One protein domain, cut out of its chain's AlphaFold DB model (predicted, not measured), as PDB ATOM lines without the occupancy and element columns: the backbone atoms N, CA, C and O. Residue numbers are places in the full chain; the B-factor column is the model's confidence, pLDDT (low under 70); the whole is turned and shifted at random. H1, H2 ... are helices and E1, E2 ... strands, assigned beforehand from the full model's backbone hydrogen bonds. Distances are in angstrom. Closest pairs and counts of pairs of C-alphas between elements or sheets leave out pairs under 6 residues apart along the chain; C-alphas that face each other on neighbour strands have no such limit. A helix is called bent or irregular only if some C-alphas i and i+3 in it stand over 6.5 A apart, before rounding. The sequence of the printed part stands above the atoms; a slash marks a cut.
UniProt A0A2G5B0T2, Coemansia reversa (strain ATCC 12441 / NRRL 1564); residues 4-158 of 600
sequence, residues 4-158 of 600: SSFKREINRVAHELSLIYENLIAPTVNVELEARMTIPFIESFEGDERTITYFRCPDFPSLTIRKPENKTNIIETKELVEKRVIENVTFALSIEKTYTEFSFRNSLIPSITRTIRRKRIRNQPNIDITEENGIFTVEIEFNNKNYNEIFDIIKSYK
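What this domain is: This is residues 4 to 158 of the 600 residues of a protein of Coemansia reversa (strain ATCC 12441 / NRRL 1564) (UniProt A0A2G5B0T2). Eight antiparallel strands form a closed barrel, and two helices pack on the outside of its wall: the long H1 along E5, and the shorter H2 over E1 and E8. E4, E5 and E6 bend strongly as they go round the wall. Round the ring run E1 E5 E4 E3 E2 E6 E7 E8 and back to E1. The printed part has 155 residues, with H1, then E1 to E8, then H2 along the chain; the class is mixed, helices and strands. It is compact, with a radius of gyration of the C-alphas of 16.4 A and spans of 51 by 41 by 24 A.

How they stand to each other: Start at E1, residues 30 to 39. On one side of it lies E5, residues 89 to 100, antiparallel, with N 32 and O 94 within hydrogen-bond range at 2.8 A; on the other side lies E8, residues 135 to 141, antiparallel, with N 35 and O 140 at 2.8 A. From E5 go to E4, residues 74 to 86, where N 84 and O 91 are 2.9 A apart, then to E3, residues 63 to 68, where N 66 and O 76 are 2.8 A apart. Next comes E2, residues 48 to 56, with N 55 and O 65 at 2.8 A. E2, E3, E4 and E5 make a meander, each strand the antiparallel neighbour of the one before; a second is E6, residues 109 to 123, with E7, residues 126 to 132, and E8. Look for N 50 and O 116 between E2 and E6, 2.8 A, N 119 and O 129 between E6 and E7, 2.9 A, and N 130 and O 137 between E7 and E8, 2.8 A. H1, residues 4 to 24, is on the barrel at a height of 9.3 A over the sheet; the C-alphas of Leu 17 and Leu 93 are its closest pair with E5, 7.0 A. H2, residues 147 to 157, is on it at 9.9 A; its closest pair with E1 is the C-alphas of Tyr 157 and Ile 39, 6.5 A. H1 and H2 touch, the closest C-alphas being those of Ala 14 and Tyr 147, 5.7 A, at a steep tilt of 49 degrees, opposite ways. O i to N i+4 pairs are within hydrogen-bond range in 16 of 17 in H1 and 4 of 7 in H2.

Where its parts are: Find C-alpha 4 at (34.922, 25.080, 4.671); from there H1 runs 30.5 A. E6, from C-alpha 109 at (65.455, 15.411, 38.310), spans 34.2 A and bends by 75 degrees at residue 120. E4 spans 33.8 A and E5 33.1 A. H2 ends at C-alpha 157, (33.566, 21.091, 21.276); it is irregular, but only just: C-alphas 148 and 151 are 6.9 A apart.

The domain as a whole: The two C-alphas farthest apart, of Ser 4 and Arg 105, are 51.4 A apart. The printed part has no cut, and no link is long. Mean pLDDT of the printed part is 91.7; look for low confidence, under 70, at residues 105 to 106.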
ATOM      1  N   SER A   4      34.479  25.930   5.781       88.25
ATOM      2  CA  SER A   4      34.922  25.080   4.671       88.25
ATOM      3  C   SER A   4      36.445  25.021   4.538       88.25
ATOM      4  O   SER A   4      37.004  23.941   4.334       88.25
ATOM      5  N   SER A   5      37.131  26.159   4.675       89.12
ATOM      6  CA  SER A   5      38.593  26.202   4.647       89.12
ATOM      7  C   SER A   5      39.189  25.546   5.893       89.12
ATOM      8  O   SER A   5      40.156  24.797   5.763       89.12
ATOM      9  N   PHE A   6      38.585  25.759   7.067       91.38
ATOM     10  CA  PHE A   6      39.012  25.136   8.321       91.38
ATOM     11  C   PHE A   6      38.854  23.614   8.260       91.38
ATOM     12  O   PHE A   6      39.814  22.892   8.514       91.38
ATOM     13  N   LYS A   7      37.705  23.116   7.781       95.06
ATOM     14  CA  LYS A   7      37.474  21.685   7.535       95.06
ATOM     15  C   LYS A   7      38.519  21.067   6.622       95.06
ATOM     16  O   LYS A   7      39.073  20.015   6.936       95.06
ATOM     17  N   ARG A   8      38.786  21.714   5.485       95.44
ATOM     18  CA  ARG A   8      39.766  21.227   4.508       95.44
ATOM     19  C   ARG A   8      41.155  21.118   5.132       95.44
ATOM     20  O   ARG A   8      41.818  20.107   4.927       95.44
ATOM     21  N   GLU A   9      41.573  22.130   5.885       95.94
ATOM     22  CA  GLU A   9      42.908  22.175   6.480       95.94
ATOM     23  C   GLU A   9      43.078  21.166   7.624       95.94
ATOM     24  O   GLU A   9      44.072  20.440   7.649       95.94
ATOM     25  N   ILE A  10      42.077  21.040   8.504       96.81
ATOM     26  CA  ILE A  10      42.036  20.018   9.559       96.81
ATOM     27  C   ILE A  10      42.142  18.615   8.957       96.81
ATOM     28  O   ILE A  10      43.011  17.840   9.350       96.81
ATOM     29  N   ASN A  11      41.313  18.305   7.955       96.44
ATOM     30  CA  ASN A  11      41.318  16.988   7.323       96.44
ATOM     31  C   ASN A  11      42.636  16.698   6.598       96.44
ATOM     32  O   ASN A  11      43.128  15.573   6.658       96.44
ATOM     33  N   ARG A  12      43.224  17.703   5.934       97.19
ATOM     34  CA  ARG A  12      44.525  17.577   5.266       97.19
ATOM     35  C   ARG A  12      45.625  17.235   6.269       97.19
ATOM     36  O   ARG A  12      46.344  16.263   6.062       97.19
ATOM     37  N   VAL A  13      45.740  17.998   7.357       96.94
ATOM     38  CA  VAL A  13      46.772  17.770   8.380       96.94
ATOM     39  C   VAL A  13      46.557  16.448   9.113       96.94
ATOM     40  O   VAL A  13      47.519  15.702   9.283       96.94
ATOM     41  N   ALA A  14      45.321  16.115   9.488       97.06
ATOM     42  CA  ALA A  14      45.010  14.838  10.124       97.06
ATOM     43  C   ALA A  14      45.360  13.644   9.215       97.06
ATOM     44  O   ALA A  14      45.938  12.664   9.680       97.06
ATOM     45  N   HIS A  15      45.077  13.742   7.910       97.50
ATOM     46  CA  HIS A  15      45.460  12.728   6.927       97.50
ATOM     47  C   HIS A  15      46.981  12.609   6.770       97.50
ATOM     48  O   HIS A  15      47.525  11.515   6.853       97.50
ATOM     49  N   GLU A  16      47.694  13.722   6.580       97.38
ATOM     50  CA  GLU A  16      49.155  13.696   6.427       97.38
ATOM     51  C   GLU A  16      49.848  13.085   7.649       97.38
ATOM     52  O   GLU A  16      50.739  12.249   7.500       97.38
ATOM     53  N   LEU A  17      49.419  13.453   8.859       96.31
ATOM     54  CA  LEU A  17      49.988  12.905  10.089       96.31
ATOM     55  C   LEU A  17      49.611  11.437  10.307       96.31
ATOM     56  O   LEU A  17      50.429  10.692  10.841       96.31
ATOM     57  N   SER A  18      48.426  10.998   9.869       96.06
ATOM     58  CA  SER A  18      48.044   9.585   9.962       96.06
ATOM     59  C   SER A  18      48.864   8.697   9.022       96.06
ATOM     60  O   SER A  18      49.194   7.572   9.384       96.06
ATOM     61  N   LEU A  19      49.297   9.210   7.867       96.12
ATOM     62  CA  LEU A  19      50.241   8.502   6.995       96.12
ATOM     63  C   LEU A  19      51.627   8.354   7.639       96.12
ATOM     64  O   LEU A  19      52.258   7.307   7.511       96.12
ATOM     65  N   ILE A  20      52.113   9.385   8.340       95.19
ATOM     66  CA  ILE A  20      53.383   9.299   9.083       95.19
ATOM     67  C   ILE A  20      53.240   8.322  10.255       95.19
ATOM     68  O   ILE A  20      54.123   7.495  10.459       95.19
ATOM     69  N   TYR A  21      52.120   8.386  10.979       95.00
ATOM     70  CA  TYR A  21      51.784   7.470  12.068       95.00
ATOM     71  C   TYR A  21      51.927   6.006  11.639       95.00
ATOM     72  O   TYR A  21      52.680   5.279  12.279       95.00
ATOM     73  N   GLU A  22      51.322   5.599  10.517       94.38
ATOM     74  CA  GLU A  22      51.406   4.216  10.012       94.38
ATOM     75  C   GLU A  22      52.846   3.751   9.750       94.38
ATOM     76  O   GLU A  22      53.175   2.592   9.985       94.38
ATOM     77  N   ASN A  23      53.726   4.659   9.319       94.25
ATOM     78  CA  ASN A  23      55.136   4.346   9.073       94.25
ATOM     79  C   ASN A  23      55.968   4.215  10.360       94.25
ATOM     80  O   ASN A  23      57.065   3.661  10.320       94.25
ATOM     81  N   LEU A  24      55.483   4.752  11.483       92.50
ATOM     82  CA  LEU A  24      56.179   4.724  12.772       92.50
ATOM     83  C   LEU A  24      55.731   3.573  13.676       92.50
ATOM     84  O   LEU A  24      56.407   3.295  14.669       92.50
ATOM     85  N   ILE A  25      54.611   2.913  13.363       92.38
ATOM     86  CA  ILE A  25      54.112   1.788  14.157       92.38
ATOM     87  C   ILE A  25      55.165   0.678  14.170       92.38
ATOM     88  O   ILE A  25      55.542   0.126  13.137       92.38
ATOM     89  N   ALA A  26      55.605   0.308  15.368       90.62
ATOM     90  CA  ALA A  26      56.499  -0.817  15.585       90.62
ATOM     91  C   ALA A  26      56.137  -1.541  16.893       90.62
ATOM     92  O   ALA A  26      55.628  -0.913  17.818       90.62
ATOM     93  N   PRO A  27      56.439  -2.848  17.032       89.31
ATOM     94  CA  PRO A  27      56.033  -3.636  18.203       89.31
ATOM     95  C   PRO A  27      56.545  -3.112  19.554       89.31
ATOM     96  O   PRO A  27      55.987  -3.431  20.597       89.31
ATOM     97  N   THR A  28      57.635  -2.341  19.546       86.38
ATOM     98  CA  THR A  28      58.344  -1.874  20.750       86.38
ATOM     99  C   THR A  28      58.077  -0.409  21.099       86.38
ATOM    100  O   THR A  28      58.735   0.136  21.986       86.38
ATOM    101  N   VAL A  29      57.198   0.266  20.360       87.19
ATOM    102  CA  VAL A  29      56.889   1.689  20.536       87.19
ATOM    103  C   VAL A  29      55.394   1.892  20.434       87.19
ATOM    104  O   VAL A  29      54.773   1.450  19.472       87.19
ATOM    105  N   ASN A  30      54.825   2.591  21.411       93.81
ATOM    106  CA  ASN A  30      53.480   3.110  21.257       93.81
ATOM    107  C   ASN A  30      53.586   4.421  20.482       93.81
ATOM    108  O   ASN A  30      54.343   5.305  20.871       93.81
ATOM    109  N   VAL A  31      52.875   4.545  19.370       95.81
ATOM    110  CA  VAL A  31      52.786   5.814  18.646       95.81
ATOM    111  C   VAL A  31      51.450   6.434  19.015       95.81
ATOM    112  O   VAL A  31      50.420   5.768  18.947       95.81
ATOM    113  N   GLU A  32      51.463   7.701  19.402       96.69
ATOM    114  CA  GLU A  32      50.265   8.477  19.690       96.69
ATOM    115  C   GLU A  32      50.134   9.601  18.673       96.69
ATOM    116  O   GLU A  32      51.040  10.425  18.512       96.69
ATOM    117  N   LEU A  33      48.986   9.633  18.004       97.56
ATOM    118  CA  LEU A  33      48.569  10.728  17.149       97.56
ATOM    119  C   LEU A  33      47.317  11.353  17.752       97.56
ATOM    120  O   LEU A  33      46.287  10.695  17.895       97.56
ATOM    121  N   GLU A  34      47.421  12.624  18.117       97.81
ATOM    122  CA  GLU A  34      46.391  13.311  18.885       97.81
ATOM    123  C   GLU A  34      46.118  14.720  18.362       97.81
ATOM    124  O   GLU A  34      47.021  15.435  17.921       97.81
ATOM    125  N   ALA A  35      44.852  15.125  18.431       98.12
ATOM    126  CA  ALA A  35      44.417  16.504  18.282       98.12
ATOM    127  C   ALA A  35      43.993  17.032  19.656       98.12
ATOM    128  O   ALA A  35      43.229  16.386  20.368       98.12
ATOM    129  N   ARG A  36      44.494  18.205  20.035       97.88
ATOM    130  CA  ARG A  36      44.255  18.824  21.340       97.88
ATOM    131  C   ARG A  36      43.748  20.241  21.173       97.88
ATOM    132  O   ARG A  36      44.314  20.998  20.382       97.88
ATOM    133  N   MET A  37      42.749  20.625  21.954       96.81
ATOM    134  CA  MET A  37      42.344  22.024  22.074       96.81
ATOM    135  C   MET A  37      41.724  22.304  23.438       96.81
ATOM    136  O   MET A  37      41.125  21.425  24.054       96.81
ATOM    137  N   THR A  38      41.851  23.543  23.897       94.38
ATOM    138  CA  THR A  38      41.138  24.019  25.084       94.38
ATOM    139  C   THR A  38      39.644  24.130  24.772       94.38
ATOM    140  O   THR A  38      39.278  24.452  23.639       94.38
ATOM    141  N   ILE A  39      38.795  23.870  25.765       95.19
ATOM    142  CA  ILE A  39      37.332  23.998  25.700       95.19
ATOM    143  C   ILE A  39      36.824  24.844  26.883       95.19
ATOM    144  O   ILE A  39      37.552  24.979  27.871       95.19
ATOM    145  N   PRO A  40      35.612  25.423  26.807       93.56
ATOM    146  CA  PRO A  40      35.033  26.166  27.923       93.56
ATOM    147  C   PRO A  40      34.882  25.339  29.206       93.56
ATOM    148  O   PRO A  40      34.890  24.106  29.185       93.56
ATOM    149  N   PHE A  41      34.700  26.045  30.319       91.19
ATOM    150  CA  PHE A  41      34.516  25.476  31.649       91.19
ATOM    151  C   PHE A  41      33.303  24.535  31.716       91.19
ATOM    152  O   PHE A  41      32.232  24.843  31.187       91.19
ATOM    153  N   ILE A  42      33.454  23.410  32.423       91.25
ATOM    154  CA  ILE A  42      32.393  22.420  32.648       91.25
ATOM    155  C   ILE A  42      32.076  22.362  34.149       91.25
ATOM    156  O   ILE A  42      32.851  21.815  34.933       91.25
ATOM    157  N   GLU A  43      30.918  22.899  34.545       85.12
ATOM    158  CA  GLU A  43      30.526  23.098  35.954       85.12
ATOM    159  C   GLU A  43      30.477  21.814  36.789       85.12
ATOM    160  O   GLU A  43      30.850  21.819  37.959       85.12
ATOM    161  N   SER A  44      30.087  20.693  36.188       90.44
ATOM    162  CA  SER A  44      29.947  19.404  36.881       90.44
ATOM    163  C   SER A  44      30.861  18.338  36.283       90.44
ATOM    164  O   SER A  44      30.435  17.234  35.944       90.44
ATOM    165  N   PHE A  45      32.135  18.682  36.086       94.00
ATOM    166  CA  PHE A  45      33.101  17.731  35.554       94.00
ATOM    167  C   PHE A  45      33.565  16.714  36.602       94.00
ATOM    168  O   PHE A  45      34.367  17.010  37.489       94.00
ATOM    169  N   GLU A  46      33.085  15.486  36.442       95.50
ATOM    170  CA  GLU A  46      33.517  14.315  37.203       95.50
ATOM    171  C   GLU A  46      34.507  13.495  36.369       95.50
ATOM    172  O   GLU A  46      34.097  12.751  35.470       95.50
ATOM    173  N   GLY A  47      35.802  13.659  36.646       95.12
ATOM    174  CA  GLY A  47      36.890  12.893  36.040       95.12
ATOM    175  C   GLY A  47      37.767  12.233  37.098       95.12
ATOM    176  O   GLY A  47      37.798  12.674  38.246       95.12
ATOM    177  N   ASP A  48      38.500  11.198  36.696       96.31
ATOM    178  CA  ASP A  48      39.454  10.517  37.566       96.31
ATOM    179  C   ASP A  48      40.611  11.466  37.875       96.31
ATOM    180  O   ASP A  48      41.317  11.905  36.957       96.31
ATOM    181  N   GLU A  49      40.822  11.766  39.154       96.31
ATOM    182  CA  GLU A  49      41.973  12.548  39.592       96.31
ATOM    183  C   GLU A  49      43.263  11.731  39.448       96.31
ATOM    184  O   GLU A  49      43.334  10.547  39.794       96.31
ATOM    185  N   ARG A  50      44.295  12.359  38.883       94.38
ATOM    186  CA  ARG A  50      45.610  11.764  38.660       94.38
ATOM    187  C   ARG A  50      46.683  12.804  38.924       94.38
ATOM    188  O   ARG A  50      46.678  13.872  38.316       94.38
ATOM    189  N   THR A  51      47.663  12.443  39.736       91.75
ATOM    190  CA  THR A  51      48.885  13.230  39.893       91.75
ATOM    191  C   THR A  51      49.970  12.683  38.971       91.75
ATOM    192  O   THR A  51      50.244  11.478  38.935       91.75
ATOM    193  N   ILE A  52      50.599  13.573  38.209       90.94
ATOM    194  CA  ILE A  52      51.685  13.258  37.285       90.94
ATOM    195  C   ILE A  52      52.906  14.080  37.684       90.94
ATOM    196  O   ILE A  52      52.882  15.311  37.644       90.94
ATOM    197  N   THR A  53      54.000  13.400  38.020       87.31
ATOM    198  CA  THR A  53      55.302  14.044  38.212       87.31
ATOM    199  C   THR A  53      56.107  13.955  36.928       87.31
ATOM    200  O   THR A  53      56.334  12.871  36.396       87.31
ATOM    201  N   TYR A  54      56.561  15.095  36.430       88.69
ATOM    202  CA  TYR A  54      57.438  15.203  35.275       88.69
ATOM    203  C   TYR A  54      58.889  15.308  35.722       88.69
ATOM    204  O   TYR A  54      59.206  15.974  36.710       88.69
ATOM    205  N   PHE A  55      59.782  14.706  34.949       87.31
ATOM    206  CA  PHE A  55      61.208  14.656  35.213       87.31
ATOM    207  C   PHE A  55      61.984  15.239  34.043       87.31
ATOM    208  O   PHE A  55      61.559  15.205  32.889       87.31
ATOM    209  N   ARG A  56      63.170  15.747  34.359       81.06
ATOM    210  CA  ARG A  56      64.191  16.116  33.385       81.06
ATOM    211  C   ARG A  56      65.302  15.079  33.415       81.06
ATOM    212  O   ARG A  56      65.746  14.669  34.487       81.06
ATOM    213  N   CYS A  57      65.789  14.730  32.231       83.50
ATOM    214  CA  CYS A  57      67.027  13.988  32.055       83.50
ATOM    215  C   CYS A  57      67.989  14.847  31.219       83.50
ATOM    216  O   CYS A  57      67.660  15.160  30.074       83.50
ATOM    217  N   PRO A  58      69.142  15.274  31.770       77.31
ATOM    218  CA  PRO A  58      70.120  16.075  31.031       77.31
ATOM    219  C   PRO A  58      70.602  15.417  29.732       77.31
ATOM    220  O   PRO A  58      70.865  16.126  28.766       77.31
ATOM    221  N   ASP A  59      70.660  14.085  29.700       80.94
ATOM    222  CA  ASP A  59      71.111  13.316  28.533       80.94
ATOM    223  C   ASP A  59      70.055  13.235  27.426       80.94
ATOM    224  O   ASP A  59      70.389  13.036  26.261       80.94
ATOM    225  N   PHE A  60      68.781  13.430  27.780       82.81
ATOM    226  CA  PHE A  60      67.652  13.369  26.855       82.81
ATOM    227  C   PHE A  60      66.774  14.619  26.987       82.81
ATOM    228  O   PHE A  60      65.623  14.537  27.423       82.81
ATOM    229  N   PRO A  61      67.295  15.804  26.619       75.44
ATOM    230  CA  PRO A  61      66.592  17.066  26.824       75.44
ATOM    231  C   PRO A  61      65.322  17.210  25.971       75.44
ATOM    232  O   PRO A  61      64.502  18.074  26.274       75.44
ATOM    233  N   SER A  62      65.162  16.400  24.917       78.94
ATOM    234  CA  SER A  62      63.972  16.360  24.059       78.94
ATOM    235  C   SER A  62      62.842  15.484  24.607       78.94
ATOM    236  O   SER A  62      61.702  15.631  24.168       78.94
ATOM    237  N   LEU A  63      63.126  14.583  25.557       87.44
ATOM    238  CA  LEU A  63      62.132  13.655  26.091       87.44
ATOM    239  C   LEU A  63      61.321  14.299  27.213       87.44
ATOM    240  O   LEU A  63      61.861  14.826  28.188       87.44
ATOM    241  N   THR A  64      60.002  14.166  27.117       89.50
ATOM    242  CA  THR A  64      59.115  14.383  28.257       89.50
ATOM    243  C   THR A  64      59.071  13.095  29.065       89.50
ATOM    244  O   THR A  64      58.560  12.087  28.588       89.50
ATOM    245  N   ILE A  65      59.612  13.111  30.280       91.88
ATOM    246  CA  ILE A  65      59.619  11.951  31.178       91.88
ATOM    247  C   ILE A  65      58.579  12.192  32.267       91.88
ATOM    248  O   ILE A  65      58.598  13.250  32.895       91.88
ATOM    249  N   ARG A  66      57.669  11.243  32.496       93.56
ATOM    250  CA  ARG A  66      56.597  11.370  33.490       93.56
ATOM    251  C   ARG A  66      56.393  10.087  34.299       93.56
ATOM    252  O   ARG A  66      56.591   8.986  33.789       93.56
ATOM    253  N   LYS A  67      55.981  10.236  35.558       92.75
ATOM    254  CA  LYS A  67      55.614   9.154  36.482       92.75
ATOM    255  C   LYS A  67      54.211   9.429  37.029       92.75
ATOM    256  O   LYS A  67      54.036  10.416  37.750       92.75
ATOM    257  N   PRO A  68      53.210   8.604  36.684       88.81
ATOM    258  CA  PRO A  68      51.909   8.644  37.339       88.81
ATOM    259  C   PRO A  68      52.045   8.193  38.800       88.81
ATOM    260  O   PRO A  68      52.655   7.156  39.058       88.81
ATOM    261  N   GLU A  69      51.455   8.924  39.746       86.75
ATOM    262  CA  GLU A  69      51.561   8.628  41.189       86.75
ATOM    263  C   GLU A  69      51.096   7.200  41.534       86.75
ATOM    264  O   GLU A  69      51.743   6.491  42.303       86.75
ATOM    265  N   ASN A  70      50.062   6.713  40.844       84.38
ATOM    266  CA  ASN A  70      49.497   5.374  41.048       84.38
ATOM    267  C   ASN A  70      50.380   4.223  40.516       84.38
ATOM    268  O   ASN A  70      50.003   3.057  40.635       84.38
ATOM    269  N   LYS A  71      51.536   4.512  39.900       83.69
ATOM    270  CA  LYS A  71      52.451   3.506  39.338       83.69
ATOM    271  C   LYS A  71      53.874   3.704  39.874       83.69
ATOM    272  O   LYS A  71      54.743   4.261  39.207       83.69
ATOM    273  N   THR A  72      54.140   3.182  41.070       80.75
ATOM    274  CA  THR A  72      55.385   3.431  41.826       80.75
ATOM    275  C   THR A  72      56.684   3.043  41.113       80.75
ATOM    276  O   THR A  72      57.708   3.640  41.420       80.75
ATOM    277  N   ASN A  73      56.653   2.131  40.134       86.31
ATOM    278  CA  ASN A  73      57.849   1.626  39.438       86.31
ATOM    279  C   ASN A  73      57.844   1.854  37.916       86.31
ATOM    280  O   ASN A  73      58.692   1.294  37.217       86.31
ATOM    281  N   ILE A  74      56.880   2.615  37.389       89.69
ATOM    282  CA  ILE A  74      56.708   2.801  35.944       89.69
ATOM    283  C   ILE A  74      57.014   4.244  35.564       89.69
ATOM    284  O   ILE A  74      56.434   5.177  36.112       89.69
ATOM    285  N   ILE A  75      57.894   4.406  34.581       91.00
ATOM    286  CA  ILE A  75      58.220   5.687  33.966       91.00
ATOM    287  C   ILE A  75      57.759   5.655  32.518       91.00
ATOM    288  O   ILE A  75      58.051   4.716  31.782       91.00
ATOM    289  N   GLU A  76      57.057   6.697  32.106       93.62
ATOM    290  CA  GLU A  76      56.618   6.890  30.732       93.62
ATOM    291  C   GLU A  76      57.485   7.985  30.102       93.62
ATOM    292  O   GLU A  76      57.683   9.056  30.685       93.62
ATOM    293  N   THR A  77      58.027   7.729  28.915       93.12
ATOM    294  CA  THR A  77      58.680   8.758  28.098       93.12
ATOM    295  C   THR A  77      57.814   9.075  26.900       93.12
ATOM    296  O   THR A  77      57.357   8.144  26.243       93.12
ATOM    297  N   LYS A  78      57.687  10.357  26.571       93.81
ATOM    298  CA  LYS A  78      57.023  10.856  25.373       93.81
ATOM    299  C   LYS A  78      57.989  11.734  24.583       93.81
ATOM    300  O   LYS A  78      58.515  12.717  25.113       93.81
ATOM    301  N   GLU A  79      58.222  11.378  23.327       93.06
ATOM    302  CA  GLU A  79      59.005  12.164  22.372       93.06
ATOM    303  C   GLU A  79      58.084  12.757  21.309       93.06
ATOM    304  O   GLU A  79      57.299  12.037  20.696       93.06
ATOM    305  N   LEU A  80      58.170  14.068  21.090       93.50
ATOM    306  CA  LEU A  80      57.405  14.749  20.050       93.50
ATOM    307  C   LEU A  80      58.128  14.599  18.707       93.50
ATOM    308  O   LEU A  80      59.237  15.103  18.552       93.50
ATOM    309  N   VAL A  81      57.484  13.939  17.745       95.00
ATOM    310  CA  VAL A  81      58.023  13.729  16.394       95.00
ATOM    311  C   VAL A  81      57.660  14.896  15.484       95.00
ATOM    312  O   VAL A  81      58.522  15.467  14.828       95.00
ATOM    313  N   GLU A  82      56.380  15.260  15.463       96.44
ATOM    314  CA  GLU A  82      55.846  16.321  14.613       96.44
ATOM    315  C   GLU A  82      54.749  17.065  15.378       96.44
ATOM    316  O   GLU A  82      53.942  16.462  16.092       96.44
ATOM    317  N   LYS A  83      54.710  18.391  15.222       96.12
ATOM    318  CA  LYS A  83      53.673  19.246  15.799       96.12
ATOM    319  C   LYS A  83      53.179  20.236  14.766       96.12
ATOM    320  O   LYS A  83      53.964  20.987  14.195       96.12
ATOM    321  N   ARG A  84      51.861  20.300  14.600       96.94
ATOM    322  CA  ARG A  84      51.195  21.275  13.733       96.94
ATOM    323  C   ARG A  84      50.093  21.977  14.503       96.94
ATOM    324  O   ARG A  84      49.414  21.363  15.318       96.94
ATOM    325  N   VAL A  85      49.931  23.272  14.268       94.88
ATOM    326  CA  VAL A  85      48.904  24.085  14.925       94.88
ATOM    327  C   VAL A  85      48.037  24.708  13.843       94.88
ATOM    328  O   VAL A  85      48.553  25.414  12.978       94.88
ATOM    329  N   ILE A  86      46.735  24.426  13.882       93.88
ATOM    330  CA  ILE A  86      45.732  25.047  13.013       93.88
ATOM    331  C   ILE A  86      44.780  25.819  13.920       93.88
ATOM    332  O   ILE A  86      44.012  25.222  14.674       93.88
ATOM    333  N   GLU A  87      44.839  27.147  13.847       89.31
ATOM    334  CA  GLU A  87      44.148  28.036  14.787       89.31
ATOM    335  C   GLU A  87      44.510  27.685  16.246       89.31
ATOM    336  O   GLU A  87      45.664  27.830  16.640       89.31
ATOM    337  N   ASN A  88      43.551  27.202  17.039       89.50
ATOM    338  CA  ASN A  88      43.720  26.781  18.431       89.50
ATOM    339  C   ASN A  88      43.832  25.255  18.613       89.50
ATOM    340  O   ASN A  88      43.875  24.780  19.747       89.50
ATOM    341  N   VAL A  89      43.874  24.482  17.522       95.69
ATOM    342  CA  VAL A  89      43.986  23.018  17.564       95.69
ATOM    343  C   VAL A  89      45.435  22.609  17.337       95.69
ATOM    344  O   VAL A  89      46.029  22.905  16.298       95.69
ATOM    345  N   THR A  90      46.004  21.900  18.306       97.25
ATOM    346  CA  THR A  90      47.338  21.310  18.205       97.25
ATOM    347  C   THR A  90      47.228  19.854  17.792       97.25
ATOM    348  O   THR A  90      46.681  19.044  18.530       97.25
ATOM    349  N   PHE A  91      47.811  19.514  16.652       98.12
ATOM    350  CA  PHE A  91      48.067  18.142  16.250       98.12
ATOM    351  C   PHE A  91      49.475  17.759  16.687       98.12
ATOM    352  O   PHE A  91      50.439  18.457  16.355       98.12
ATOM    353  N   ALA A  92      49.593  16.667  17.429       97.50
ATOM    354  CA  ALA A  92      50.866  16.140  17.887       97.50
ATOM    355  C   ALA A  92      50.986  14.670  17.489       97.50
ATOM    356  O   ALA A  92      50.088  13.869  17.742       97.50
ATOM    357  N   LEU A  93      52.109  14.334  16.864       97.56
ATOM    358  CA  LEU A  93      52.540  12.965  16.645       97.56
ATOM    359  C   LEU A  93      53.709  12.696  17.579       97.56
ATOM    360  O   LEU A  93      54.697  13.433  17.583       97.56
ATOM    361  N   SER A  94      53.591  11.648  18.377       96.69
ATOM    362  CA  SER A  94      54.545  11.356  19.432       96.69
ATOM    363  C   SER A  94      54.786   9.868  19.597       96.69
ATOM    364  O   SER A  94      53.952   9.043  19.230       96.69
ATOM    365  N   ILE A  95      55.955   9.535  20.132       95.62
ATOM    366  CA  ILE A  95      56.343   8.166  20.451       95.62
ATOM    367  C   ILE A  95      56.401   8.043  21.966       95.62
ATOM    368  O   ILE A  95      57.135   8.776  22.633       95.62
ATOM    369  N   GLU A  96      55.638   7.097  22.494       94.62
ATOM    370  CA  GLU A  96      55.607   6.747  23.900       94.62
ATOM    371  C   GLU A  96      56.278   5.396  24.168       94.62
ATOM    372  O   GLU A  96      56.138   4.418  23.425       94.62
ATOM    373  N   LYS A  97      57.022   5.341  25.274       93.25
ATOM    374  CA  LYS A  97      57.618   4.112  25.800       93.25
ATOM    375  C   LYS A  97      57.464   4.053  27.306       93.25
ATOM    376  O   LYS A  97      57.622   5.054  28.003       93.25
ATOM    377  N   THR A  98      57.232   2.844  27.789       90.31
ATOM    378  CA  THR A  98      57.114   2.542  29.210       90.31
ATOM    379  C   THR A  98      58.369   1.811  29.663       90.31
ATOM    380  O   THR A  98      58.750   0.799  29.078       90.31
ATOM    381  N   TYR A  99      58.996   2.312  30.719       87.81
ATOM    382  CA  TYR A  99      60.184   1.738  31.334       87.81
ATOM    383  C   TYR A  99      59.913   1.403  32.794       87.81
ATOM    384  O   TYR A  99      59.081   2.026  33.457       87.81
ATOM    385  N   THR A 100      60.675   0.450  33.322       81.69
ATOM    386  CA  THR A 100      60.843   0.326  34.770       81.69
ATOM    387  C   THR A 100      61.815   1.400  35.252       81.69
ATOM    388  O   THR A 100      62.780   1.717  34.554       81.69
ATOM    389  N   GLU A 101      61.594   1.953  36.444       73.38
ATOM    390  CA  GLU A 101      62.426   3.028  37.019       73.38
ATOM    391  C   GLU A 101      63.932   2.691  37.034       73.38
ATOM    392  O   GLU A 101      64.759   3.543  36.719       73.38
ATOM    393  N   PHE A 102      64.285   1.416  37.241       70.62
ATOM    394  CA  PHE A 102      65.661   0.900  37.173       70.62
ATOM    395  C   PHE A 102      66.364   1.085  35.816       70.62
ATOM    396  O   PHE A 102      67.584   0.952  35.731       70.62
ATOM    397  N   SER A 103      65.616   1.365  34.746       76.19
ATOM    398  CA  SER A 103      66.164   1.532  33.395       76.19
ATOM    399  C   SER A 103      66.882   2.873  33.205       76.19
ATOM    400  O   SER A 103      67.716   2.997  32.309       76.19
ATOM    401  N   PHE A 104      66.610   3.870  34.053       76.38
ATOM    402  CA  PHE A 104      67.303   5.156  34.025       76.38
ATOM    403  C   PHE A 104      68.488   5.122  34.993       76.38
ATOM    404  O   PHE A 104      68.335   5.289  36.197       76.38
ATOM    405  N   ARG A 105      69.698   4.902  34.460       66.19
ATOM    406  CA  ARG A 105      70.946   4.907  35.253       66.19
ATOM    407  C   ARG A 105      71.318   6.287  35.806       66.19
ATOM    408  O   ARG A 105      72.133   6.370  36.719       66.19
ATOM    409  N   ASN A 106      70.741   7.346  35.245       66.81
ATOM    410  CA  ASN A 106      71.049   8.729  35.586       66.81
ATOM    411  C   ASN A 106      69.967   9.305  36.499       66.81
ATOM    412  O   ASN A 106      68.795   8.945  36.388       66.81
ATOM    413  N   SER A 107      70.362  10.229  37.375       79.06
ATOM    414  CA  SER A 107      69.454  10.904  38.299       79.06
ATOM    415  C   SER A 107      68.400  11.694  37.524       79.06
ATOM    416  O   SER A 107      68.668  12.789  37.030       79.06
ATOM    417  N   LEU A 108      67.195  11.136  37.407       85.94
ATOM    418  CA  LEU A 108      66.022  11.882  36.973       85.94
ATOM    419  C   LEU A 108      65.774  13.007  37.973       85.94
ATOM    420  O   LEU A 108      65.689  12.774  39.177       85.94
ATOM    421  N   ILE A 109      65.667  14.232  37.471       83.56
ATOM    422  CA  ILE A 109      65.455  15.411  38.310       83.56
ATOM    423  C   ILE A 109      63.966  15.759  38.231       83.56
ATOM    424  O   ILE A 109      63.517  16.142  37.144       83.56
ATOM    425  N   PRO A 110      63.187  15.637  39.325       84.88
ATOM    426  CA  PRO A 110      61.803  16.095  39.345       84.88
ATOM    427  C   PRO A 110      61.726  17.560  38.906       84.88
ATOM    428  O   PRO A 110      62.489  18.400  39.383       84.88
ATOM    429  N   SER A 111      60.837  17.851  37.960       79.00
ATOM    430  CA  SER A 111      60.685  19.179  37.365       79.00
ATOM    431  C   SER A 111      59.395  19.854  37.793       79.00
ATOM    432  O   SER A 111      59.432  21.012  38.185       79.00
ATOM    433  N   ILE A 112      58.256  19.177  37.643       82.69
ATOM    434  CA  ILE A 112      56.939  19.720  37.987       82.69
ATOM    435  C   ILE A 112      55.998  18.562  38.303       82.69
ATOM    436  O   ILE A 112      56.009  17.555  37.598       82.69
ATOM    437  N   THR A 113      55.192  18.703  39.348       83.31
ATOM    438  CA  THR A 113      54.100  17.778  39.658       83.31
ATOM    439  C   THR A 113      52.790  18.487  39.380       83.31
ATOM    440  O   THR A 113      52.646  19.660  39.719       83.31
ATOM    441  N   ARG A 114      51.865  17.795  38.720       87.00
ATOM    442  CA  ARG A 114      50.573  18.352  38.332       87.00
ATOM    443  C   ARG A 114      49.461  17.384  38.681       87.00
ATOM    444  O   ARG A 114      49.609  16.187  38.445       87.00
ATOM    445  N   THR A 115      48.364  17.916  39.194       90.56
ATOM    446  CA  THR A 115      47.136  17.161  39.431       90.56
ATOM    447  C   THR A 115      46.156  17.498  38.322       90.56
ATOM    448  O   THR A 115      45.892  18.670  38.059       90.56
ATOM    449  N   ILE A 116      45.658  16.467  37.647       94.69
ATOM    450  CA  ILE A 116      44.672  16.585  36.577       94.69
ATOM    451  C   ILE A 116      43.452  15.735  36.910       94.69
ATOM    452  O   ILE A 116      43.582  14.693  37.551       94.69
ATOM    453  N   ARG A 117      42.282  16.115  36.407       96.69
ATOM    454  CA  ARG A 117      41.103  15.241  36.359       96.69
ATOM    455  C   ARG A 117      40.853  14.844  34.914       96.69
ATOM    456  O   ARG A 117      40.733  15.715  34.062       96.69
ATOM    457  N   ARG A 118      40.773  13.548  34.606       96.94
ATOM    458  CA  ARG A 118      40.573  13.062  33.227       96.94
ATOM    459  C   ARG A 118      39.333  12.188  33.129       96.94
ATOM    460  O   ARG A 118      39.159  11.270  33.924       96.94
ATOM    461  N   LYS A 119      38.494  12.433  32.123       97.75
ATOM    462  CA  LYS A 119      37.308  11.624  31.819       97.75
ATOM    463  C   LYS A 119      37.331  11.198  30.360       97.75
ATOM    464  O   LYS A 119      37.383  12.052  29.475       97.75
ATOM    465  N   ARG A 120      37.221   9.891  30.110       97.75
ATOM    466  CA  ARG A 120      37.013   9.375  28.755       97.75
ATOM    467  C   ARG A 120      35.549   9.529  28.359       97.75
ATOM    468  O   ARG A 120      34.665   9.007  29.032       97.75
ATOM    469  N   ILE A 121      35.308  10.229  27.259       97.69
ATOM    470  CA  ILE A 121      33.975  10.469  26.699       97.69
ATOM    471  C   ILE A 121      33.631   9.426  25.630       97.69
ATOM    472  O   ILE A 121      32.492   8.974  25.541       97.69
ATOM    473  N   ARG A 122      34.618   9.021  24.820       96.81
ATOM    474  CA  ARG A 122      34.460   8.062  23.713       96.81
ATOM    475  C   ARG A 122      35.735   7.229  23.553       96.81
ATOM    476  O   ARG A 122      36.815   7.718  23.859       96.81
ATOM    477  N   ASN A 123      35.610   5.987  23.077       95.25
ATOM    478  CA  ASN A 123      36.744   5.060  22.902       95.25
ATOM    479  C   ASN A 123      37.241   4.918  21.450       95.25
ATOM    480  O   ASN A 123      38.339   4.424  21.227       95.25
ATOM    481  N   GLN A 124      36.442   5.272  20.440       93.25
ATOM    482  CA  GLN A 124      36.866   5.197  19.034       93.25
ATOM    483  C   GLN A 124      36.257   6.338  18.206       93.25
ATOM    484  O   GLN A 124      35.061   6.259  17.912       93.25
ATOM    485  N   PRO A 125      37.044   7.369  17.829       95.12
ATOM    486  CA  PRO A 125      38.376   7.677  18.380       95.12
ATOM    487  C   PRO A 125      38.334   7.860  19.905       95.12
ATOM    488  O   PRO A 125      37.263   8.095  20.476       95.12
ATOM    489  N   ASN A 126      39.484   7.716  20.569       97.56
ATOM    490  CA  ASN A 126      39.566   8.021  21.994       97.56
ATOM    491  C   ASN A 126      39.378   9.527  22.161       97.56
ATOM    492  O   ASN A 126      40.104  10.304  21.550       97.56
ATOM    493  N   ILE A 127      38.401   9.927  22.969       98.00
ATOM    494  CA  ILE A 127      38.159  11.325  23.313       98.00
ATOM    495  C   ILE A 127      38.223  11.429  24.821       98.00
ATOM    496  O   ILE A 127      37.398  10.836  25.523       98.00
ATOM    497  N   ASP A 128      39.166  12.212  25.308       98.12
ATOM    498  CA  ASP A 128      39.250  12.586  26.704       98.12
ATOM    499  C   ASP A 128      38.997  14.057  26.884       98.12
ATOM    500  O   ASP A 128      39.375  14.880  26.056       98.12
ATOM    501  N   ILE A 129      38.419  14.375  28.030       98.00
ATOM    502  CA  ILE A 129      38.474  15.714  28.579       98.00
ATOM    503  C   ILE A 129      39.389  15.650  29.792       98.00
ATOM    504  O   ILE A 129      39.218  14.790  30.661       98.00
ATOM    505  N   THR A 130      40.361  16.548  29.830       97.00
ATOM    506  CA  THR A 130      41.282  16.728  30.946       97.00
ATOM    507  C   THR A 130      41.071  18.119  31.524       97.00
ATOM    508  O   THR A 130      41.079  19.100  30.784       97.00
ATOM    509  N   GLU A 131      40.889  18.201  32.833       95.19
ATOM    510  CA  GLU A 131      40.874  19.440  33.595       95.19
ATOM    511  C   GLU A 131      42.176  19.570  34.385       95.19
ATOM    512  O   GLU A 131      42.619  18.629  35.046       95.19
ATOM    513  N   GLU A 132      42.805  20.735  34.279       90.62
ATOM    514  CA  GLU A 132      44.019  21.107  34.995       90.62
ATOM    515  C   GLU A 132      43.845  22.550  35.476       90.62
ATOM    516  O   GLU A 132      43.867  23.482  34.670       90.62
ATOM    517  N   ASN A 133      43.666  22.744  36.789       82.94
ATOM    518  CA  ASN A 133      43.537  24.064  37.421       82.94
ATOM    519  C   ASN A 133      42.447  24.955  36.783       82.94
ATOM    520  O   ASN A 133      42.680  26.119  36.454       82.94
ATOM    521  N   GLY A 134      41.259  24.397  36.559       85.81
ATOM    522  CA  GLY A 134      40.119  25.075  35.942       85.81
ATOM    523  C   GLY A 134      40.169  25.171  34.416       85.81
ATOM    524  O   GLY A 134      39.177  25.576  33.815       85.81
ATOM    525  N   ILE A 135      41.276  24.777  33.776       88.94
ATOM    526  CA  ILE A 135      41.405  24.762  32.317       88.94
ATOM    527  C   ILE A 135      41.024  23.385  31.790       88.94
ATOM    528  O   ILE A 135      41.604  22.374  32.184       88.94
ATOM    529  N   PHE A 136      40.092  23.356  30.843       94.75
ATOM    530  CA  PHE A 136      39.618  22.132  30.213       94.75
ATOM    531  C   PHE A 136      40.245  21.961  28.834       94.75
ATOM    532  O   PHE A 136      40.262  22.883  28.023       94.75
ATOM    533  N   THR A 137      40.743  20.765  28.546       96.44
ATOM    534  CA  THR A 137      41.308  20.391  27.247       96.44
ATOM    535  C   THR A 137      40.625  19.131  26.753       96.44
ATOM    536  O   THR A 137      40.535  18.155  27.495       96.44
ATOM    537  N   VAL A 138      40.174  19.133  25.500       97.88
ATOM    538  CA  VAL A 138      39.783  17.905  24.805       97.88
ATOM    539  C   VAL A 138      40.999  17.337  24.077       97.88
ATOM    540  O   VAL A 138      41.680  18.052  23.338       97.88
ATOM    541  N   GLU A 139      41.283  16.059  24.308       98.19
ATOM    542  CA  GLU A 139      42.312  15.280  23.622       98.19
ATOM    543  C   GLU A 139      41.615  14.205  22.783       98.19
ATOM    544  O   GLU A 139      40.831  13.412  23.303       98.19
ATOM    545  N   ILE A 140      41.870  14.198  21.476       98.19
ATOM    546  CA  ILE A 140      41.283  13.256  20.524       98.19
ATOM    547  C   ILE A 140      42.418  12.417  19.945       98.19
ATOM    548  O   ILE A 140      43.181  12.924  19.124       98.19
ATOM    549  N   GLU A 141      42.546  11.155  20.349       97.75
ATOM    550  CA  GLU A 141      43.536  10.238  19.772       97.75
ATOM    551  C   GLU A 141      42.928   9.520  18.562       97.75
ATOM    552  O   GLU A 141      41.851   8.913  18.643       97.75
ATOM    553  N   PHE A 142      43.619   9.584  17.427       96.75
ATOM    554  CA  PHE A 142      43.113   9.114  16.142       96.75
ATOM    555  C   PHE A 142      44.194   8.419  15.310       96.75
ATOM    556  O   PHE A 142      45.374   8.427  15.644       96.75
ATOM    557  N   ASN A 143      43.778   7.774  14.225       95.44
ATOM    558  CA  ASN A 143      44.644   7.034  13.310       95.44
ATOM    559  C   ASN A 143      44.114   7.115  11.868       95.44
ATOM    560  O   ASN A 143      43.181   7.863  11.562       95.44
ATOM    561  N   ASN A 144      44.704   6.336  10.960       94.81
ATOM    562  CA  ASN A 144      44.314   6.313   9.549       94.81
ATOM    563  C   ASN A 144      42.870   5.832   9.293       94.81
ATOM    564  O   ASN A 144      42.331   6.110   8.225       94.81
ATOM    565  N   LYS A 145      42.223   5.145  10.244       96.62
ATOM    566  CA  LYS A 145      40.854   4.627  10.084       96.62
ATOM    567  C   LYS A 145      39.781   5.656  10.420       96.62
ATOM    568  O   LYS A 145      38.657   5.498   9.959       96.62
ATOM    569  N   ASN A 146      40.104   6.660  11.238       96.56
ATOM    570  CA  ASN A 146      39.125   7.604  11.787       96.56
ATOM    571  C   ASN A 146      39.553   9.083  11.721       96.56
ATOM    572  O   ASN A 146      38.859   9.944  12.261       96.56
ATOM    573  N   TYR A 147      40.654   9.421  11.033       96.50
ATOM    574  CA  TYR A 147      41.103  10.817  10.879       96.50
ATOM    575  C   TYR A 147      40.043  11.732  10.232       96.50
ATOM    576  O   TYR A 147      40.041  12.940  10.447       96.50
ATOM    577  N   ASN A 148      39.139  11.164   9.434       96.00
ATOM    578  CA  ASN A 148      38.041  11.855   8.766       96.00
ATOM    579  C   ASN A 148      36.924  12.307   9.725       96.00
ATOM    580  O   ASN A 148      36.175  13.214   9.368       96.00
ATOM    581  N   GLU A 149      36.822  11.724  10.924       97.12
ATOM    582  CA  GLU A 149      35.867  12.141  11.966       97.12
ATOM    583  C   GLU A 149      36.366  13.351  12.774       97.12
ATOM    584  O   GLU A 149      35.585  14.013  13.459       97.12
ATOM    585  N   ILE A 150      37.666  13.662  12.702       96.12
ATOM    586  CA  ILE A 150      38.316  14.631  13.591       96.12
ATOM    587  C   ILE A 150      37.714  16.023  13.483       96.12
ATOM    588  O   ILE A 150      37.507  16.676  14.504       96.12
ATOM    589  N   PHE A 151      37.391  16.476  12.273       96.69
ATOM    590  CA  PHE A 151      36.774  17.787  12.099       96.69
ATOM    591  C   PHE A 151      35.415  17.890  12.797       96.69
ATOM    592  O   PHE A 151      35.165  18.882  13.477       96.69
ATOM    593  N   ASP A 152      34.548  16.886  12.647       96.44
ATOM    594  CA  ASP A 152      33.197  16.934  13.210       96.44
ATOM    595  C   ASP A 152      33.244  16.853  14.747       96.44
ATOM    596  O   ASP A 152      32.494  17.557  15.422       96.44
ATOM    597  N   ILE A 153      34.193  16.086  15.304       96.56
ATOM    598  CA  ILE A 153      34.453  16.043  16.752       96.56
ATOM    599  C   ILE A 153      34.994  17.387  17.251       96.56
ATOM    600  O   ILE A 153      34.498  17.927  18.233       96.56
ATOM    601  N   ILE A 154      35.997  17.966  16.584       95.69
ATOM    602  CA  ILE A 154      36.507  19.299  16.944       95.69
ATOM    603  C   ILE A 154      35.362  20.311  16.910       95.69
ATOM    604  O   ILE A 154      35.212  21.096  17.840       95.69
ATOM    605  N   LYS A 155      34.521  20.271  15.875       94.50
ATOM    606  CA  LYS A 155      33.387  21.182  15.732       94.50
ATOM    607  C   LYS A 155      32.401  21.076  16.901       94.50
ATOM    608  O   LYS A 155      31.922  22.111  17.336       94.50
ATOM    609  N   SER A 156      32.141  19.884  17.447       94.19
ATOM    610  CA  SER A 156      31.191  19.725  18.563       94.19
ATOM    611  C   SER A 156      31.673  20.292  19.902       94.19
ATOM    612  O   SER A 156      30.869  20.460  20.812       94.19
ATOM    613  N   TYR A 157      32.975  20.541  20.050       94.19
ATOM    614  CA  TYR A 157      33.566  21.091  21.276       94.19
ATOM    615  C   TYR A 157      34.107  22.515  21.101       94.19
ATOM    616  O   TYR A 157      34.375  23.204  22.087       94.19
ATOM    617  N   LYS A 158      34.324  22.951  19.857       92.62
ATOM    618  CA  LYS A 158      34.904  24.253  19.548       92.62
ATOM    619  C   LYS A 158      33.828  25.321  19.619       92.62
ATOM    620  O   LYS A 158      32.902  25.328  18.819       92.62
TER     621      LYS A 158